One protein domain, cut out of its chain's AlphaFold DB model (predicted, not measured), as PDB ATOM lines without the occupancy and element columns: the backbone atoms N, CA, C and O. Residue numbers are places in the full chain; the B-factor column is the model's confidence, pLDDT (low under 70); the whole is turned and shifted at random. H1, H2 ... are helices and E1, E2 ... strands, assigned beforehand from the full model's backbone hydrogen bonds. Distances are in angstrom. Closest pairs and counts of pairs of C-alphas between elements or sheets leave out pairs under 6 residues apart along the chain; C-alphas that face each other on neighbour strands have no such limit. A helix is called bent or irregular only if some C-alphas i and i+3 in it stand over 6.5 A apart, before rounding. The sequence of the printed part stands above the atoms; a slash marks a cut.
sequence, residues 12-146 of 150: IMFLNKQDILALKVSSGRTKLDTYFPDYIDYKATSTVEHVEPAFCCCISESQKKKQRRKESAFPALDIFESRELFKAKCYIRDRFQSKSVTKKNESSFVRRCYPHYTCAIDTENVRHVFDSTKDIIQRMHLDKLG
ATOM      1  N   ILE A  12     -52.835  -6.514  18.651       89.44
ATOM      2  CA  ILE A  12     -52.316  -6.842  17.321       89.44
ATOM      3  C   ILE A  12     -50.987  -6.109  17.167       89.44
ATOM      4  O   ILE A  12     -50.927  -4.884  17.263       89.44
ATOM      5  N   MET A  13     -49.908  -6.863  16.987       88.44
ATOM      6  CA  MET A  13     -48.552  -6.342  17.003       88.44
ATOM      7  C   MET A  13     -47.947  -6.404  15.603       88.44
ATOM      8  O   MET A  13     -47.613  -7.475  15.112       88.44
ATOM      9  N   PHE A  14     -47.718  -5.244  14.996       90.50
ATOM     10  CA  PHE A  14     -47.010  -5.153  13.722       90.50
ATOM     11  C   PHE A  14     -45.506  -4.996  13.932       90.50
ATOM     12  O   PHE A  14     -45.024  -3.961  14.390       90.50
ATOM     13  N   LEU A  15     -44.754  -6.018  13.536       89.56
ATOM     14  CA  LEU A  15     -43.309  -5.959  13.362       89.56
ATOM     15  C   LEU A  15     -43.023  -5.478  11.938       89.56
ATOM     16  O   LEU A  15     -42.781  -6.276  11.034       89.56
ATOM     17  N   ASN A  16     -43.109  -4.165  11.730       90.00
ATOM     18  CA  ASN A  16     -42.886  -3.542  10.424       90.00
ATOM     19  C   ASN A  16     -41.384  -3.465  10.068       90.00
ATOM     20  O   ASN A  16     -40.520  -3.629  10.932       90.00
ATOM     21  N   LYS A  17     -41.085  -3.127   8.809       89.88
ATOM     22  CA  LYS A  17     -39.744  -2.892   8.248       89.88
ATOM     23  C   LYS A  17     -38.859  -4.143   8.201       89.88
ATOM     24  O   LYS A  17     -37.661  -4.082   8.490       89.88
ATOM     25  N   GLN A  18     -39.454  -5.292   7.876       88.00
ATOM     26  CA  GLN A  18     -38.707  -6.551   7.760       88.00
ATOM     27  C   GLN A  18     -37.670  -6.526   6.630       88.00
ATOM     28  O   GLN A  18     -36.636  -7.176   6.749       88.00
ATOM     29  N   ASP A  19     -37.919  -5.749   5.581       85.50
ATOM     30  CA  ASP A  19     -36.984  -5.413   4.504       85.50
ATOM     31  C   ASP A  19     -35.707  -4.753   5.045       85.50
ATOM     32  O   ASP A  19     -34.595  -5.227   4.809       85.50
ATOM     33  N   ILE A  20     -35.855  -3.705   5.857       89.62
ATOM     34  CA  ILE A  20     -34.723  -2.999   6.461       89.62
ATOM     35  C   ILE A  20     -34.001  -3.887   7.477       89.62
ATOM     36  O   ILE A  20     -32.774  -3.838   7.569       89.62
ATOM     37  N   LEU A  21     -34.736  -4.703   8.237       90.62
ATOM     38  CA  LEU A  21     -34.131  -5.666   9.155       90.62
ATOM     39  C   LEU A  21     -33.269  -6.681   8.394       90.62
ATOM     40  O   LEU A  21     -32.122  -6.897   8.775       90.62
ATOM     41  N   ALA A  22     -33.791  -7.246   7.302       88.12
ATOM     42  CA  ALA A  22     -33.069  -8.183   6.446       88.12
ATOM     43  C   ALA A  22     -31.777  -7.570   5.894       88.12
ATOM     44  O   ALA A  22     -30.708  -8.161   6.032       88.12
ATOM     45  N   LEU A  23     -31.859  -6.348   5.357       88.12
ATOM     46  CA  LEU A  23     -30.696  -5.624   4.843       88.12
ATOM     47  C   LEU A  23     -29.640  -5.382   5.926       88.12
ATOM     48  O   LEU A  23     -28.448  -5.541   5.675       88.12
ATOM     49  N   LYS A  24     -30.053  -5.012   7.142       90.12
ATOM     50  CA  LYS A  24     -29.115  -4.766   8.245       90.12
ATOM     51  C   LYS A  24     -28.425  -6.037   8.718       90.12
ATOM     52  O   LYS A  24     -27.213  -5.997   8.921       90.12
ATOM     53  N   VAL A  25     -29.175  -7.129   8.864       89.00
ATOM     54  CA  VAL A  25     -28.627  -8.432   9.260       89.00
ATOM     55  C   VAL A  25     -27.619  -8.918   8.218       89.00
ATOM     56  O   VAL A  25     -26.495  -9.234   8.590       89.00
ATOM     57  N   SER A  26     -27.977  -8.863   6.933       86.81
ATOM     58  CA  SER A  26     -27.082  -9.241   5.829       86.81
ATOM     59  C   SER A  26     -25.835  -8.360   5.749       86.81
ATOM     60  O   SER A  26     -24.718  -8.845   5.613       86.81
ATOM     61  N   SER A  27     -25.980  -7.044   5.940       87.88
ATOM     62  CA  SER A  27     -24.835  -6.130   5.862       87.88
ATOM     63  C   SER A  27     -23.746  -6.398   6.907       87.88
ATOM     64  O   SER A  27     -22.632  -5.900   6.752       87.88
ATOM     65  N   GLY A  28     -24.077  -7.067   8.020       83.69
ATOM     66  CA  GLY A  28     -23.163  -7.343   9.132       83.69
ATOM     67  C   GLY A  28     -22.617  -6.110   9.872       83.69
ATOM     68  O   GLY A  28     -21.921  -6.267  10.873       83.69
ATOM     69  N   ARG A  29     -22.928  -4.883   9.422       85.31
ATOM     70  CA  ARG A  29     -22.364  -3.630   9.963       85.31
ATOM     71  C   ARG A  29     -22.853  -3.315  11.369       85.31
ATOM     72  O   ARG A  29     -22.126  -2.726  12.158       85.31
ATOM     73  N   THR A  30     -24.100  -3.670  11.663       85.88
ATOM     74  CA  THR A  30     -24.732  -3.442  12.964       85.88
ATOM     75  C   THR A  30     -25.239  -4.765  13.495       85.88
ATOM     76  O   THR A  30     -26.261  -5.267  13.020       85.88
ATOM     77  N   LYS A  31     -24.530  -5.327  14.469       89.88
ATOM     78  CA  LYS A  31     -24.926  -6.585  15.087       89.88
ATOM     79  C   LYS A  31     -25.866  -6.336  16.266       89.88
ATOM     80  O   LYS A  31     -25.756  -5.334  16.972       89.88
ATOM     81  N   LEU A  32     -26.841  -7.224  16.440       92.25
ATOM     82  CA  LEU A  32     -27.906  -7.032  17.423       92.25
ATOM     83  C   LEU A  32     -27.411  -7.232  18.865       92.25
ATOM     84  O   LEU A  32     -27.874  -6.534  19.762       92.25
ATOM     85  N   ASP A  33     -26.420  -8.101  19.063       93.19
ATOM     86  CA  ASP A  33     -25.706  -8.350  20.326       93.19
ATOM     87  C   ASP A  33     -25.028  -7.099  20.902       93.19
ATOM     88  O   ASP A  33     -24.960  -6.944  22.117       93.19
ATOM     89  N   THR A  34     -24.598  -6.164  20.050       94.31
ATOM     90  CA  THR A  34     -24.009  -4.888  20.496       94.31
ATOM     91  C   THR A  34     -25.011  -4.026  21.271       94.31
ATOM     92  O   THR A  34     -24.631  -3.292  22.179       94.31
ATOM     93  N   TYR A  35     -26.300  -4.114  20.932       94.94
ATOM     94  CA  TYR A  35     -27.369  -3.341  21.577       94.94
ATOM     95  C   TYR A  35     -28.158  -4.167  22.595       94.94
ATOM     96  O   TYR A  35     -28.724  -3.622  23.543       94.94
ATOM     97  N   PHE A  36     -28.208  -5.480  22.386       95.31
ATOM     98  CA  PHE A  36     -28.967  -6.435  23.176       95.31
ATOM     99  C   PHE A  36     -28.070  -7.628  23.527       95.31
ATOM    100  O   PHE A  36     -28.076  -8.624  22.803       95.31
ATOM    101  N   PRO A  37     -27.296  -7.556  24.625       95.12
ATOM    102  CA  PRO A  37     -26.320  -8.594  24.971       95.12
ATOM    103  C   PRO A  37     -26.930  -9.994  25.150       95.12
ATOM    104  O   PRO A  37     -26.304 -10.995  24.817       95.12
ATOM    105  N   ASP A  38     -28.189 -10.068  25.595       94.12
ATOM    106  CA  ASP A  38     -28.959 -11.310  25.750       94.12
ATOM    107  C   ASP A  38     -29.336 -11.981  24.413       94.12
ATOM    108  O   ASP A  38     -29.827 -13.110  24.397       94.12
ATOM    109  N   TYR A  39     -29.091 -11.325  23.274       94.94
ATOM    110  CA  TYR A  39     -29.293 -11.907  21.946       94.94
ATOM    111  C   TYR A  39     -28.307 -13.040  21.625       94.94
ATOM    112  O   TYR A  39     -28.631 -13.942  20.844       94.94
ATOM    113  N   ILE A  40     -27.107 -13.015  22.217       93.31
ATOM    114  CA  ILE A  40     -26.064 -14.022  21.971       93.31
ATOM    115  C   ILE A  40     -26.591 -15.408  22.354       93.31
ATOM    116  O   ILE A  40     -26.615 -16.313  21.516       93.31
ATOM    117  N   ASP A  41     -27.128 -15.515  23.567       94.69
ATOM    118  CA  ASP A  41     -27.628 -16.764  24.149       94.69
ATOM    119  C   ASP A  41     -29.041 -17.134  23.685       94.69
ATOM    120  O   ASP A  41     -29.521 -18.245  23.934       94.69
ATOM    121  N   TYR A  42     -29.725 -16.221  22.989       94.25
ATOM    122  CA  TYR A  42     -31.072 -16.466  22.505       94.25
ATOM    123  C   TYR A  42     -31.103 -17.602  21.474       94.25
ATOM    124  O   TYR A  42     -30.366 -17.610  20.482       94.25
ATOM    125  N   LYS A  43     -32.030 -18.540  21.678       91.25
ATOM    126  CA  LYS A  43     -32.337 -19.624  20.745       91.25
ATOM    127  C   LYS A  43     -33.791 -19.503  20.322       91.25
ATOM    128  O   LYS A  43     -34.686 -19.587  21.160       91.25
ATOM    129  N   ALA A  44     -34.017 -19.325  19.025       85.94
ATOM    130  CA  ALA A  44     -35.367 -19.307  18.483       85.94
ATOM    131  C   ALA A  44     -36.010 -20.688  18.677       85.94
ATOM    132  O   ALA A  44     -35.496 -21.694  18.183       85.94
ATOM    133  N   THR A  45     -37.126 -20.745  19.401       79.19
ATOM    134  CA  THR A  45     -37.931 -21.961  19.508       79.19
ATOM    135  C   THR A  45     -38.650 -22.195  18.180       79.19
ATOM    136  O   THR A  45     -39.308 -21.310  17.637       79.19
ATOM    137  N   SER A  46     -38.521 -23.402  17.632       60.53
ATOM    138  CA  SER A  46     -39.162 -23.810  16.375       60.53
ATOM    139  C   SER A  46     -40.672 -24.068  16.509       60.53
ATOM    140  O   SER A  46     -41.305 -24.568  15.581       60.53
ATOM    141  N   THR A  47     -41.283 -23.738  17.648       47.19
ATOM    142  CA  THR A  47     -42.662 -24.118  17.959       47.19
ATOM    143  C   THR A  47     -43.673 -23.071  17.486       47.19
ATOM    144  O   THR A  47     -43.888 -22.055  18.138       47.19
ATOM    145  N   VAL A  48     -44.248 -23.354  16.312       48.62
ATOM    146  CA  VAL A  48     -45.686 -23.342  15.972       48.62
ATOM    147  C   VAL A  48     -46.558 -22.258  16.629       48.62
ATOM    148  O   VAL A  48     -47.006 -22.420  17.752       48.62
ATOM    149  N   GLU A  49     -46.899 -21.219  15.861       36.78
ATOM    150  CA  GLU A  49     -48.291 -20.839  15.556       36.78
ATOM    151  C   GLU A  49     -48.268 -19.902  14.332       36.78
ATOM    152  O   GLU A  49     -47.671 -18.829  14.356       36.78
ATOM    153  N   HIS A  50     -48.839 -20.398  13.228       40.03
ATOM    154  CA  HIS A  50     -48.869 -19.822  11.876       40.03
ATOM    155  C   HIS A  50     -47.511 -19.406  11.292       40.03
ATOM    156  O   HIS A  50     -47.139 -18.236  11.217       40.03
ATOM    157  N   VAL A  51     -46.812 -20.409  10.758       36.59
ATOM    158  CA  VAL A  51     -45.854 -20.203   9.672       36.59
ATOM    159  C   VAL A  51     -46.629 -19.602   8.497       36.59
ATOM    160  O   VAL A  51     -47.248 -20.318   7.715       36.59
ATOM    161  N   GLU A  52     -46.625 -18.276   8.378       36.81
ATOM    162  CA  GLU A  52     -46.707 -17.639   7.068       36.81
ATOM    163  C   GLU A  52     -45.538 -18.231   6.258       36.81
ATOM    164  O   GLU A  52     -44.378 -18.062   6.653       36.81
ATOM    165  N   PRO A  53     -45.798 -18.968   5.163       34.62
ATOM    166  CA  PRO A  53     -44.773 -19.678   4.390       34.62
ATOM    167  C   PRO A  53     -43.764 -18.741   3.702       34.62
ATOM    168  O   PRO A  53     -42.917 -19.188   2.938       34.62
ATOM    169  N   ALA A  54     -43.809 -17.441   3.993       42.59
ATOM    170  CA  ALA A  54     -42.970 -16.415   3.406       42.59
ATOM    171  C   ALA A  54     -41.496 -16.450   3.857       42.59
ATOM    172  O   ALA A  54     -40.697 -15.732   3.267       42.59
ATOM    173  N   PHE A  55     -41.115 -17.234   4.879       37.97
ATOM    174  CA  PHE A  55     -39.741 -17.200   5.417       37.97
ATOM    175  C   PHE A  55     -39.085 -18.556   5.734       37.97
ATOM    176  O   PHE A  55     -38.022 -18.582   6.350       37.97
ATOM    177  N   CYS A  56     -39.657 -19.680   5.289       33.31
ATOM    178  CA  CYS A  56     -38.979 -20.978   5.359       33.31
ATOM    179  C   CYS A  56     -38.324 -21.304   4.009       33.31
ATOM    180  O   CYS A  56     -38.997 -21.347   2.983       33.31
ATOM    181  N   CYS A  57     -37.019 -21.572   4.023       27.05
ATOM    182  CA  CYS A  57     -36.173 -21.885   2.867       27.05
ATOM    183  C   CYS A  57     -36.463 -23.264   2.212       27.05
ATOM    184  O   CYS A  57     -35.578 -23.856   1.601       27.05
ATOM    185  N   CYS A  58     -37.690 -23.787   2.321       30.30
ATOM    186  CA  CYS A  58     -38.119 -25.056   1.728       30.30
ATOM    187  C   CYS A  58     -39.572 -24.935   1.223       30.30
ATOM    188  O   CYS A  58     -40.505 -25.262   1.956       30.30
ATOM    189  N   ILE A  59     -39.791 -24.464  -0.013       37.59
ATOM    190  CA  ILE A  59     -41.126 -24.470  -0.643       37.59
ATOM    191  C   ILE A  59     -41.120 -25.443  -1.824       37.59
ATOM    192  O   ILE A  59     -40.250 -25.381  -2.693       37.59
ATOM    193  N   SER A  60     -42.114 -26.331  -1.859       33.78
ATOM    194  CA  SER A  60     -42.458 -27.138  -3.028       33.78
ATOM    195  C   SER A  60     -42.849 -26.249  -4.219       33.78
ATOM    196  O   SER A  60     -43.382 -25.150  -4.073       33.78
ATOM    197  N   GLU A  61     -42.586 -26.723  -5.435       40.12
ATOM    198  CA  GLU A  61     -42.548 -25.925  -6.672       40.12
ATOM    199  C   GLU A  61     -43.856 -25.211  -7.074       40.12
ATOM    200  O   GLU A  61     -43.860 -24.371  -7.975       40.12
ATOM    201  N   SER A  62     -44.966 -25.490  -6.388       39.66
ATOM    202  CA  SER A  62     -46.316 -25.069  -6.775       39.66
ATOM    203  C   SER A  62     -46.670 -23.600  -6.470       39.66
ATOM    204  O   SER A  62     -47.703 -23.127  -6.932       39.66
ATOM    205  N   GLN A  63     -45.838 -22.839  -5.742       44.28
ATOM    206  CA  GLN A  63     -46.154 -21.452  -5.318       44.28
ATOM    207  C   GLN A  63     -45.332 -20.345  -6.032       44.28
ATOM    208  O   GLN A  63     -45.482 -19.157  -5.738       44.28
ATOM    209  N   LYS A  64     -44.503 -20.693  -7.033       44.50
ATOM    210  CA  LYS A  64     -43.508 -19.797  -7.681       44.50
ATOM    211  C   LYS A  64     -44.059 -18.499  -8.309       44.50
ATOM    212  O   LYS A  64     -43.313 -17.534  -8.459       44.50
ATOM    213  N   LYS A  65     -45.335 -18.419  -8.708       37.88
ATOM    214  CA  LYS A  65     -45.820 -17.302  -9.555       37.88
ATOM    215  C   LYS A  65     -46.218 -16.034  -8.781       37.88
ATOM    216  O   LYS A  65     -46.086 -14.942  -9.325       37.88
ATOM    217  N   LYS A  66     -46.663 -16.155  -7.523       41.19
ATOM    218  CA  LYS A  66     -47.057 -15.010  -6.667       41.19
ATOM    219  C   LYS A  66     -45.874 -14.456  -5.851       41.19
ATOM    220  O   LYS A  66     -45.851 -13.271  -5.533       41.19
ATOM    221  N   GLN A  67     -44.869 -15.300  -5.604       41.88
ATOM    222  CA  GLN A  67     -43.658 -15.007  -4.830       41.88
ATOM    223  C   GLN A  67     -42.712 -14.003  -5.520       41.88
ATOM    224  O   GLN A  67     -42.179 -13.108  -4.864       41.88
ATOM    225  N   ARG A  68     -42.583 -14.059  -6.857       36.97
ATOM    226  CA  ARG A  68     -41.633 -13.227  -7.632       36.97
ATOM    227  C   ARG A  68     -41.806 -11.710  -7.471       36.97
ATOM    228  O   ARG A  68     -40.875 -10.970  -7.763       36.97
ATOM    229  N   ARG A  69     -42.979 -11.231  -7.035       42.00
ATOM    230  CA  ARG A  69     -43.222  -9.800  -6.759       42.00
ATOM    231  C   ARG A  69     -42.883  -9.376  -5.326       42.00
ATOM    232  O   ARG A  69     -42.626  -8.199  -5.116       42.00
ATOM    233  N   LYS A  70     -42.882 -10.298  -4.353       44.50
ATOM    234  CA  LYS A  70     -42.458 -10.016  -2.967       44.50
ATOM    235  C   LYS A  70     -40.937 -10.172  -2.804       44.50
ATOM    236  O   LYS A  70     -40.334  -9.388  -2.081       44.50
ATOM    237  N   GLU A  71     -40.307 -11.101  -3.530       45.78
ATOM    238  CA  GLU A  71     -38.844 -11.307  -3.527       45.78
ATOM    239  C   GLU A  71     -38.047 -10.116  -4.074       45.78
ATOM    240  O   GLU A  71     -36.946  -9.873  -3.604       45.78
ATOM    241  N   SER A  72     -38.593  -9.314  -4.995       48.38
ATOM    242  CA  SER A  72     -37.856  -8.167  -5.550       48.38
ATOM    243  C   SER A  72     -37.560  -7.052  -4.537       48.38
ATOM    244  O   SER A  72     -36.768  -6.165  -4.834       48.38
ATOM    245  N   ALA A  73     -38.217  -7.060  -3.371       51.41
ATOM    246  CA  ALA A  73     -37.993  -6.092  -2.297       51.41
ATOM    247  C   ALA A  73     -37.045  -6.609  -1.199       51.41
ATOM    248  O   ALA A  73     -36.593  -5.822  -0.370       51.41
ATOM    249  N   PHE A  74     -36.749  -7.913  -1.180       58.50
ATOM    250  CA  PHE A  74     -35.835  -8.513  -0.215       58.50
ATOM    251  C   PHE A  74     -34.489  -8.811  -0.885       58.50
ATOM    252  O   PHE A  74     -34.463  -9.274  -2.026       58.50
ATOM    253  N   PRO A  75     -33.358  -8.552  -0.209       64.56
ATOM    254  CA  PRO A  75     -32.058  -8.968  -0.724       64.56
ATOM    255  C   PRO A  75     -32.027 -10.492  -0.909       64.56
ATOM    256  O   PRO A  75     -32.678 -11.228  -0.164       64.56
ATOM    257  N   ALA A  76     -31.263 -10.971  -1.892       70.44
ATOM    258  CA  ALA A  76     -30.949 -12.390  -1.997       70.44
ATOM    259  C   ALA A  76     -30.061 -12.766  -0.802       70.44
ATOM    260  O   ALA A  76     -28.892 -12.397  -0.773       70.44
ATOM    261  N   LEU A  77     -30.652 -13.425   0.195       68.12
ATOM    262  CA  LEU A  77     -29.964 -13.835   1.415       68.12
ATOM    263  C   LEU A  77     -29.396 -15.241   1.259       68.12
ATOM    264  O   LEU A  77     -30.061 -16.123   0.706       68.12
ATOM    265  N   ASP A  78     -28.204 -15.474   1.798       78.06
ATOM    266  CA  ASP A  78     -27.684 -16.831   1.924       78.06
ATOM    267  C   ASP A  78     -28.405 -17.626   3.044       78.06
ATOM    268  O   ASP A  78     -29.269 -17.121   3.777       78.06
ATOM    269  N   ILE A  79     -28.081 -18.919   3.167       75.88
ATOM    270  CA  ILE A  79     -28.688 -19.815   4.168       75.88
ATOM    271  C   ILE A  79     -28.384 -19.350   5.603       75.88
ATOM    272  O   ILE A  79     -29.225 -19.505   6.494       75.88
ATOM    273  N   PHE A  80     -27.192 -18.809   5.849       77.62
ATOM    274  CA  PHE A  80     -26.758 -18.347   7.164       77.62
ATOM    275  C   PHE A  80     -27.465 -17.041   7.548       77.62
ATOM    276  O   PHE A  80     -28.070 -16.961   8.618       77.62
ATOM    277  N   GLU A  81     -27.494 -16.061   6.651       79.75
ATOM    278  CA  GLU A  81     -28.209 -14.797   6.810       79.75
ATOM    279  C   GLU A  81     -29.706 -15.022   7.017       79.75
ATOM    280  O   GLU A  81     -30.331 -14.357   7.843       79.75
ATOM    281  N   SER A  82     -30.287 -16.008   6.328       79.44
ATOM    282  CA  SER A  82     -31.684 -16.401   6.519       79.44
ATOM    283  C   SER A  82     -31.950 -16.926   7.936       79.44
ATOM    284  O   SER A  82     -32.979 -16.598   8.538       79.44
ATOM    285  N   ARG A  83     -31.020 -17.706   8.506       86.06
ATOM    286  CA  ARG A  83     -31.108 -18.201   9.892       86.06
ATOM    287  C   ARG A  83     -30.944 -17.074  10.905       86.06
ATOM    288  O   ARG A  83     -31.735 -17.000  11.846       86.06
ATOM    289  N   GLU A  84     -29.979 -16.185  10.698       89.12
ATOM    290  CA  GLU A  84     -29.765 -15.032  11.576       89.12
ATOM    291  C   GLU A  84     -30.937 -14.051  11.526       89.12
ATOM    292  O   GLU A  84     -31.387 -13.566  12.563       89.12
ATOM    293  N   LEU A  85     -31.517 -13.819  10.349       89.31
ATOM    294  CA  LEU A  85     -32.716 -13.001  10.206       89.31
ATOM    295  C   LEU A  85     -33.910 -13.628  10.934       89.31
ATOM    296  O   LEU A  85     -34.667 -12.918  11.598       89.31
ATOM    297  N   PHE A  86     -34.082 -14.948  10.843       89.06
ATOM    298  CA  PHE A  86     -35.116 -15.655  11.595       89.06
ATOM    299  C   PHE A  86     -34.894 -15.543  13.109       89.06
ATOM    300  O   PHE A  86     -35.825 -15.207  13.843       89.06
ATOM    301  N   LYS A  87     -33.657 -15.745  13.576       91.50
ATOM    302  CA  LYS A  87     -33.283 -15.573  14.985       91.50
ATOM    303  C   LYS A  87     -33.591 -14.151  15.466       91.50
ATOM    304  O   LYS A  87     -34.232 -13.993  16.504       91.50
ATOM    305  N   ALA A  88     -33.219 -13.132  14.691       93.00
ATOM    306  CA  ALA A  88     -33.477 -11.729  15.003       93.00
ATOM    307  C   ALA A  88     -34.980 -11.419  15.078       93.00
ATOM    308  O   ALA A  88     -35.436 -10.786  16.032       93.00
ATOM    309  N   LYS A  89     -35.768 -11.906  14.111       91.94
ATOM    310  CA  LYS A  89     -37.234 -11.770  14.094       91.94
ATOM    311  C   LYS A  89     -37.871 -12.345  15.355       91.94
ATOM    312  O   LYS A  89     -38.633 -11.645  16.024       91.94
ATOM    313  N   CYS A  90     -37.529 -13.588  15.686       91.56
ATOM    314  CA  CYS A  90     -38.063 -14.281  16.853       91.56
ATOM    315  C   CYS A  90     -37.638 -13.595  18.155       91.56
ATOM    316  O   CYS A  90     -38.487 -13.356  19.008       91.56
ATOM    317  N   TYR A  91     -36.378 -13.167  18.272       93.56
ATOM    318  CA  TYR A  91     -35.909 -12.430  19.444       93.56
ATOM    319  C   TYR A  91     -36.709 -11.143  19.666       93.56
ATOM    320  O   TYR A  91     -37.216 -10.902  20.761       93.56
ATOM    321  N   ILE A  92     -36.865 -10.321  18.621       92.88
ATOM    322  CA  ILE A  92     -37.608  -9.060  18.719       92.88
ATOM    323  C   ILE A  92     -39.060  -9.347  19.112       92.88
ATOM    324  O   ILE A  92     -39.563  -8.742  20.060       92.88
ATOM    325  N   ARG A  93     -39.721 -10.292  18.431       90.94
ATOM    326  CA  ARG A  93     -41.088 -10.722  18.753       90.94
ATOM    327  C   ARG A  93     -41.208 -11.109  20.225       90.94
ATOM    328  O   ARG A  93     -42.046 -10.546  20.929       90.94
ATOM    329  N   ASP A  94     -40.360 -12.016  20.691       90.62
ATOM    330  CA  ASP A  94     -40.432 -12.569  22.041       90.62
ATOM    331  C   ASP A  94     -40.209 -11.477  23.087       90.62
ATOM    332  O   ASP A  94     -40.971 -11.371  24.044       90.62
ATOM    333  N   ARG A  95     -39.257 -10.564  22.861       90.25
ATOM    334  CA  ARG A  95     -39.003  -9.420  23.754       90.25
ATOM    335  C   ARG A  95     -40.219  -8.512  23.922       90.25
ATOM    336  O   ARG A  95     -40.443  -7.983  25.014       90.25
ATOM    337  N   PHE A  96     -41.013  -8.320  22.872       88.19
ATOM    338  CA  PHE A  96     -42.266  -7.569  22.959       88.19
ATOM    339  C   PHE A  96     -43.411  -8.400  23.548       88.19
ATOM    340  O   PHE A  96     -44.221  -7.873  24.318       88.19
ATOM    341  N   GLN A  97     -43.472  -9.696  23.249       82.75
ATOM    342  CA  GLN A  97     -44.481 -10.600  23.800       82.75
ATOM    343  C   GLN A  97     -44.309 -10.802  25.306       82.75
ATOM    344  O   GLN A  97     -45.297 -10.705  26.030       82.75
ATOM    345  N   SER A  98     -43.083 -10.945  25.817       83.06
ATOM    346  CA  SER A  98     -42.811 -11.029  27.258       83.06
ATOM    347  C   SER A  98     -43.298  -9.792  28.014       83.06
ATOM    348  O   SER A  98     -43.748  -9.897  29.151       83.06
ATOM    349  N   LYS A  99     -43.271  -8.612  27.379       76.94
ATOM    350  CA  LYS A  99     -43.844  -7.373  27.939       76.94
ATOM    351  C   LYS A  99     -45.367  -7.304  27.805       76.94
ATOM    352  O   LYS A  99     -46.020  -6.552  28.526       76.94
ATOM    353  N   SER A 100     -45.923  -8.071  26.874       67.25
ATOM    354  CA  SER A 100     -47.354  -8.147  26.591       67.25
ATOM    355  C   SER A 100     -48.078  -9.192  27.440       67.25
ATOM    356  O   SER A 100     -49.299  -9.217  27.435       67.25
ATOM    357  N   VAL A 101     -47.381 -10.022  28.214       63.91
ATOM    358  CA  VAL A 101     -48.028 -10.892  29.202       63.91
ATOM    359  C   VAL A 101     -48.168 -10.118  30.514       63.91
ATOM    360  O   VAL A 101     -47.203  -9.902  31.245       63.91
ATOM    361  N   THR A 102     -49.382  -9.657  30.821       58.03
ATOM    362  CA  THR A 102     -49.700  -9.163  32.170       58.03
ATOM    363  C   THR A 102     -49.916 -10.372  33.083       58.03
ATOM    364  O   THR A 102     -50.532 -11.346  32.657       58.03
ATOM    365  N   LYS A 103     -49.410 -10.329  34.328       55.81
ATOM    366  CA  LYS A 103     -49.740 -11.324  35.368       55.81
ATOM    367  C   LYS A 103     -51.258 -11.542  35.380       55.81
ATOM    368  O   LYS A 103     -51.973 -10.544  35.333       55.81
ATOM    369  N   LYS A 104     -51.702 -12.808  35.409       52.06
ATOM    370  CA  LYS A 104     -53.118 -13.197  35.508       52.06
ATOM    371  C   LYS A 104     -53.800 -12.308  36.553       52.06
ATOM    372  O   LYS A 104     -53.502 -12.429  37.737       52.06
ATOM    373  N   ASN A 105     -54.654 -11.399  36.101       54.00
ATOM    374  CA  ASN A 105     -55.719 -10.893  36.948       54.00
ATOM    375  C   ASN A 105     -56.799 -11.988  36.989       54.00
ATOM    376  O   ASN A 105     -56.832 -12.841  36.103       54.00
ATOM    377  N   GLU A 106     -57.688 -11.960  37.978       55.94
ATOM    378  CA  GLU A 106     -58.856 -12.857  38.104       55.94
ATOM    379  C   GLU A 106     -59.869 -12.757  36.936       55.94
ATOM    380  O   GLU A 106     -60.996 -13.226  37.048       55.94
ATOM    381  N   SER A 107     -59.509 -12.146  35.800       58.31
ATOM    382  CA  SER A 107     -60.341 -12.153  34.601       58.31
ATOM    383  C   SER A 107     -60.276 -13.521  33.918       58.31
ATOM    384  O   SER A 107     -59.186 -14.013  33.618       58.31
ATOM    385  N   SER A 108     -61.438 -14.088  33.588       62.06
ATOM    386  CA  SER A 108     -61.559 -15.301  32.759       62.06
ATOM    387  C   SER A 108     -60.864 -15.157  31.402       62.06
ATOM    388  O   SER A 108     -60.263 -16.102  30.891       62.06
ATOM    389  N   PHE A 109     -60.886 -13.946  30.840       67.12
ATOM    390  CA  PHE A 109     -60.369 -13.677  29.510       67.12
ATOM    391  C   PHE A 109     -58.837 -13.572  29.480       67.12
ATOM    392  O   PHE A 109     -58.234 -12.591  29.920       67.12
ATOM    393  N   VAL A 110     -58.185 -14.571  28.880       70.38
ATOM    394  CA  VAL A 110     -56.741 -14.535  28.614       70.38
ATOM    395  C   VAL A 110     -56.457 -13.653  27.395       70.38
ATOM    396  O   VAL A 110     -56.610 -14.073  26.244       70.38
ATOM    397  N   ARG A 111     -55.985 -12.428  27.661       76.06
ATOM    398  CA  ARG A 111     -55.419 -11.511  26.661       76.06
ATOM    399  C   ARG A 111     -54.347 -12.205  25.821       76.06
ATOM    400  O   ARG A 111     -53.448 -12.855  26.354       76.06
ATOM    401  N   ARG A 112     -54.377 -11.966  24.508       80.19
ATOM    402  CA  ARG A 112     -53.375 -12.484  23.567       80.19
ATOM    403  C   ARG A 112     -52.675 -11.391  22.774       80.19
ATOM    404  O   ARG A 112     -53.156 -10.262  22.661       80.19
ATOM    405  N   CYS A 113     -51.509 -11.755  22.254       84.12
ATOM    406  CA  CYS A 113     -50.712 -10.942  21.350       84.12
ATOM    407  C   CYS A 113     -50.683 -11.624  19.979       84.12
ATOM    408  O   CYS A 113     -50.364 -12.808  19.902       84.12
ATOM    409  N   TYR A 114     -51.001 -10.876  18.926       87.25
ATOM    410  CA  TYR A 114     -51.086 -11.346  17.544       87.25
ATOM    411  C   TYR A 114     -49.961 -10.695  16.730       87.25
ATOM    412  O   TYR A 114     -50.150  -9.583  16.231       87.25
ATOM    413  N   PRO A 115     -48.765 -11.307  16.670       87.31
ATOM    414  CA  PRO A 115     -47.630 -10.737  15.958       87.31
ATOM    415  C   PRO A 115     -47.758 -10.936  14.444       87.31
ATOM    416  O   PRO A 115     -47.978 -12.050  13.977       87.31
ATOM    417  N   HIS A 116     -47.524  -9.870  13.681       89.00
ATOM    418  CA  HIS A 116     -47.490  -9.875  12.218       89.00
ATOM    419  C   HIS A 116     -46.193  -9.247  11.724       89.00
ATOM    420  O   HIS A 116     -45.900  -8.083  12.009       89.00
ATOM    421  N   TYR A 117     -45.412 -10.015  10.972       87.62
ATOM    422  CA  TYR A 117     -44.210  -9.527  10.303       87.62
ATOM    423  C   TYR A 117     -44.612  -8.864   8.992       87.62
ATOM    424  O   TYR A 117     -45.129  -9.533   8.108       87.62
ATOM    425  N   THR A 118     -44.378  -7.562   8.864       86.62
ATOM    426  CA  THR A 118     -44.916  -6.776   7.746       86.62
ATOM    427  C   THR A 118     -43.854  -5.888   7.119       86.62
ATOM    428  O   THR A 118     -42.846  -5.533   7.737       86.62
ATOM    429  N   CYS A 119     -44.078  -5.523   5.864       81.81
ATOM    430  CA  CYS A 119     -43.366  -4.432   5.207       81.81
ATOM    431  C   CYS A 119     -44.368  -3.359   4.784       81.81
ATOM    432  O   CYS A 119     -45.560  -3.633   4.640       81.81
ATOM    433  N   ALA A 120     -43.886  -2.134   4.561       70.75
ATOM    434  CA  ALA A 120     -44.741  -0.993   4.225       70.75
ATOM    435  C   ALA A 120     -45.586  -1.211   2.953       70.75
ATOM    436  O   ALA A 120     -46.683  -0.675   2.850       70.75
ATOM    437  N   ILE A 121     -45.091  -2.024   2.016       75.94
ATOM    438  CA  ILE A 121     -45.762  -2.373   0.753       75.94
ATOM    439  C   ILE A 121     -46.582  -3.669   0.825       75.94
ATOM    440  O   ILE A 121     -47.015  -4.183  -0.205       75.94
ATOM    441  N   ASP A 122     -46.752  -4.254   2.012       75.38
ATOM    442  CA  ASP A 122     -47.463  -5.520   2.138       75.38
ATOM    443  C   ASP A 122     -48.978  -5.323   1.999       75.38
ATOM    444  O   ASP A 122     -49.644  -4.709   2.835       75.38
ATOM    445  N   THR A 123     -49.525  -5.867   0.912       78.81
ATOM    446  CA  THR A 123     -50.950  -5.799   0.576       78.81
ATOM    447  C   THR A 123     -51.815  -6.661   1.490       78.81
ATOM    448  O   THR A 123     -53.023  -6.451   1.558       78.81
ATOM    449  N   GLU A 124     -51.217  -7.611   2.214       80.69
ATOM    450  CA  GLU A 124     -51.938  -8.533   3.097       80.69
ATOM    451  C   GLU A 124     -52.103  -7.986   4.522       80.69
ATOM    452  O   GLU A 124     -52.849  -8.564   5.311       80.69
ATOM    453  N   ASN A 125     -51.490  -6.841   4.853       80.50
ATOM    454  CA  ASN A 125     -51.558  -6.230   6.188       80.50
ATOM    455  C   ASN A 125     -52.996  -6.105   6.706       80.50
ATOM    456  O   ASN A 125     -53.291  -6.466   7.843       80.50
ATOM    457  N   VAL A 126     -53.905  -5.628   5.852       85.56
ATOM    458  CA  VAL A 126     -55.323  -5.462   6.194       85.56
ATOM    459  C   VAL A 126     -55.992  -6.816   6.454       85.56
ATOM    460  O   VAL A 126     -56.753  -6.948   7.411       85.56
ATOM    461  N   ARG A 127     -55.666  -7.846   5.663       86.50
ATOM    462  CA  ARG A 127     -56.185  -9.208   5.857       86.50
ATOM    463  C   ARG A 127     -55.753  -9.777   7.210       86.50
ATOM    464  O   ARG A 127     -56.587 -10.298   7.943       86.50
ATOM    465  N   HIS A 128     -54.487  -9.592   7.585       84.94
ATOM    466  CA  HIS A 128     -53.956 -10.018   8.882       84.94
ATOM    467  C   HIS A 128     -54.654  -9.352  10.074       84.94
ATOM    468  O   HIS A 128     -54.924 -10.017  11.081       84.94
ATOM    469  N   VAL A 129     -54.977  -8.055   9.962       87.25
ATOM    470  CA  VAL A 129     -55.794  -7.353  10.966       87.25
ATOM    471  C   VAL A 129     -57.148  -8.037  11.092       87.25
ATOM    472  O   VAL A 129     -57.521  -8.423  12.196       87.25
ATOM    473  N   PHE A 130     -57.862  -8.223   9.978       91.19
ATOM    474  CA  PHE A 130     -59.204  -8.804   9.992       91.19
ATOM    475  C   PHE A 130     -59.230 -10.219  10.570       91.19
ATOM    476  O   PHE A 130     -60.086 -10.512  11.406       91.19
ATOM    477  N   ASP A 131     -58.273 -11.067  10.193       87.38
ATOM    478  CA  ASP A 131     -58.159 -12.430  10.722       87.38
ATOM    479  C   ASP A 131     -57.922 -12.420  12.241       87.38
ATOM    480  O   ASP A 131     -58.569 -13.160  12.986       87.38
ATOM    481  N   SER A 132     -57.062 -11.518  12.723       87.75
ATOM    482  CA  SER A 132     -56.795 -11.362  14.160       87.75
ATOM    483  C   SER A 132     -58.013 -10.831  14.912       87.75
ATOM    484  O   SER A 132     -58.359 -11.333  15.977       87.75
ATOM    485  N   THR A 133     -58.703  -9.831  14.357       91.00
ATOM    486  CA  THR A 133     -59.922  -9.264  14.942       91.00
ATOM    487  C   THR A 133     -61.032 -10.305  15.026       91.00
ATOM    488  O   THR A 133     -61.708 -10.388  16.052       91.00
ATOM    489  N   LYS A 134     -61.194 -11.137  13.992       91.94
ATOM    490  CA  LYS A 134     -62.157 -12.240  13.988       91.94
ATOM    491  C   LYS A 134     -61.894 -13.202  15.145       91.94
ATOM    492  O   LYS A 134     -62.821 -13.486  15.899       91.94
ATOM    493  N   ASP A 135     -60.653 -13.644  15.328       87.31
ATOM    494  CA  ASP A 135     -60.290 -14.553  16.420       87.31
ATOM    495  C   ASP A 135     -60.479 -13.914  17.809       87.31
ATOM    496  O   ASP A 135     -61.028 -14.547  18.712       87.31
ATOM    497  N   ILE A 136     -60.118 -12.636  17.979       88.56
ATOM    498  CA  ILE A 136     -60.342 -11.896  19.234       88.56
ATOM    499  C   ILE A 136     -61.832 -11.880  19.596       88.56
ATOM    500  O   ILE A 136     -62.199 -12.212  20.725       88.56
ATOM    501  N   ILE A 137     -62.692 -11.512  18.643       89.69
ATOM    502  CA  ILE A 137     -64.142 -11.421  18.854       89.69
ATOM    503  C   ILE A 137     -64.732 -12.808  19.123       89.69
ATOM    504  O   ILE A 137     -65.533 -12.973  20.041       89.69
ATOM    505  N   GLN A 138     -64.326 -13.821  18.356       88.06
ATOM    506  CA  GLN A 138     -64.789 -15.196  18.547       88.06
ATOM    507  C   GLN A 138     -64.439 -15.715  19.942       88.06
ATOM    508  O   GLN A 138     -65.315 -16.218  20.642       88.06
ATOM    509  N   ARG A 139     -63.195 -15.532  20.391       83.44
ATOM    510  CA  ARG A 139     -62.762 -15.952  21.730       83.44
ATOM    511  C   ARG A 139     -63.478 -15.191  22.834       83.44
ATOM    512  O   ARG A 139     -63.865 -15.806  23.819       83.44
ATOM    513  N   MET A 140     -63.707 -13.891  22.655       84.19
ATOM    514  CA  MET A 140     -64.493 -13.102  23.603       84.19
ATOM    515  C   MET A 140     -65.912 -13.665  23.765       84.19
ATOM    516  O   MET A 140     -66.411 -13.758  24.883       84.19
ATOM    517  N   HIS A 141     -66.568 -14.057  22.670       86.56
ATOM    518  CA  HIS A 141     -67.895 -14.669  22.740       86.56
ATOM    519  C   HIS A 141     -67.865 -16.069  23.364       86.56
ATOM    520  O   HIS A 141     -68.725 -16.382  24.182       86.56
ATOM    521  N   LEU A 142     -66.874 -16.894  23.024       84.81
ATOM    522  CA  LEU A 142     -66.731 -18.242  23.583       84.81
ATOM    523  C   LEU A 142     -66.439 -18.235  25.092       84.81
ATOM    524  O   LEU A 142     -66.962 -19.086  25.811       84.81
ATOM    525  N   ASP A 143     -65.653 -17.266  25.571       81.38
ATOM    526  CA  ASP A 143     -65.391 -17.052  27.000       81.38
ATOM    527  C   ASP A 143     -66.672 -16.633  27.739       81.38
ATOM    528  O   ASP A 143     -67.040 -17.242  28.742       81.38
ATOM    529  N   LYS A 144     -67.434 -15.678  27.179       80.88
ATOM    530  CA  LYS A 144     -68.733 -15.245  27.734       80.88
ATOM    531  C   LYS A 144     -69.752 -16.381  27.850       80.88
ATOM    532  O   LYS A 144     -70.549 -16.385  28.782       80.88
ATOM    533  N   LEU A 145     -69.741 -17.325  26.909       84.00
ATOM    534  CA  LEU A 145     -70.619 -18.500  26.920       84.00
ATOM    535  C   LEU A 145     -70.096 -19.636  27.818       84.00
ATOM    536  O   LEU A 145     -70.768 -20.654  27.962       84.00
ATOM    537  N   GLY A 146     -68.907 -19.491  28.415       75.56
ATOM    538  CA  GLY A 146     -68.302 -20.493  29.296       75.56
ATOM    539  C   GLY A 146     -67.801 -21.753  28.584       75.56
ATOM    540  O   GLY A 146     -67.515 -22.744  29.252       75.56
TER     541      GLY A 146
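AT A GLANCE: This is residues 12 to 146 of the 150 residues of the protein "Putative guanine nucleotide-binding protein G(S) subunit alpha" of Stichopus japonicus (UniProt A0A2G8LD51). Two long helices, H3 and H4, run with a short two-stranded ribbon, E1 and E2, between them; H1 packs on the beginning of H3, and H2 lies far out on a long loop. The 135 printed residues have four named helices and two named strands, in the order E1 H1 H2 H3 E2 H4. The sheet, order E1 E2, is parallel, and the class is mostly helix. The whole is only just loose, close to compact, with a radius of gyration of the C-alphas of 17.2 A and spans of 50 by 40 by 25 A.

HOW THE PARTS SIT: E1, residues 12 to 15, and E2, residues 113 to 117, are parallel neighbours at 31 degrees; N 13 and O 114 are 2.8 A apart, within hydrogen-bond range, as are N 116 and O 13, also 2.8 A. H1, residues 18 to 27, touches H3, residues 79 to 100, at a steep tilt of 51 degrees, opposite ways; H3 does so with residues 81 to 85 alone, and the closest C-alphas, of Ser 26 and Glu 81, are 5.8 A apart. The closest C-alphas of H3 and E2, those of Gln 97 and Cys 113, are 6.7 A apart. Those of E2 and H4, residues 125 to 144, are of Tyr 114 and Ser 132, 6.6 A apart. H3 and H4 are apart. H2, residues 61 to 67, touches no helix and is apart from both strands. E1, the helices H1, H2 and H3, and E2 form a strand-helix-strand unit, two parallel neighbour strands with helices between them in the chain. Every O i to N i+4 pair is within hydrogen-bond range in H1 and H4, with 17 of 18 in H3 and 0 of 3 in H2, where 0 of 4 O i to N i+3 pairs are.

IN THESE COORDINATES: E1 begins at C-alpha 12 (-52.316, -6.842, 17.321) and is 9.9 A long; H1 is 14.0 A. H2, 11.1 A, is irregular: C-alphas 62 and 65 are 8.3 A apart. H3 is 31.4 A, E2 12.9 A, and H4, 29.0 A, ends at C-alpha 144 (-68.733, -15.245, 27.734).

THE WHOLE: The two C-alphas farthest apart, of Arg 29 and Leu 145, are 53.3 A apart. The printed part has no cut. The links H1 to H2, H2 to H3 and H3 to E2 are long. The pLDDT is under 70 at residues 46 to 75, 77 and 100 to 109.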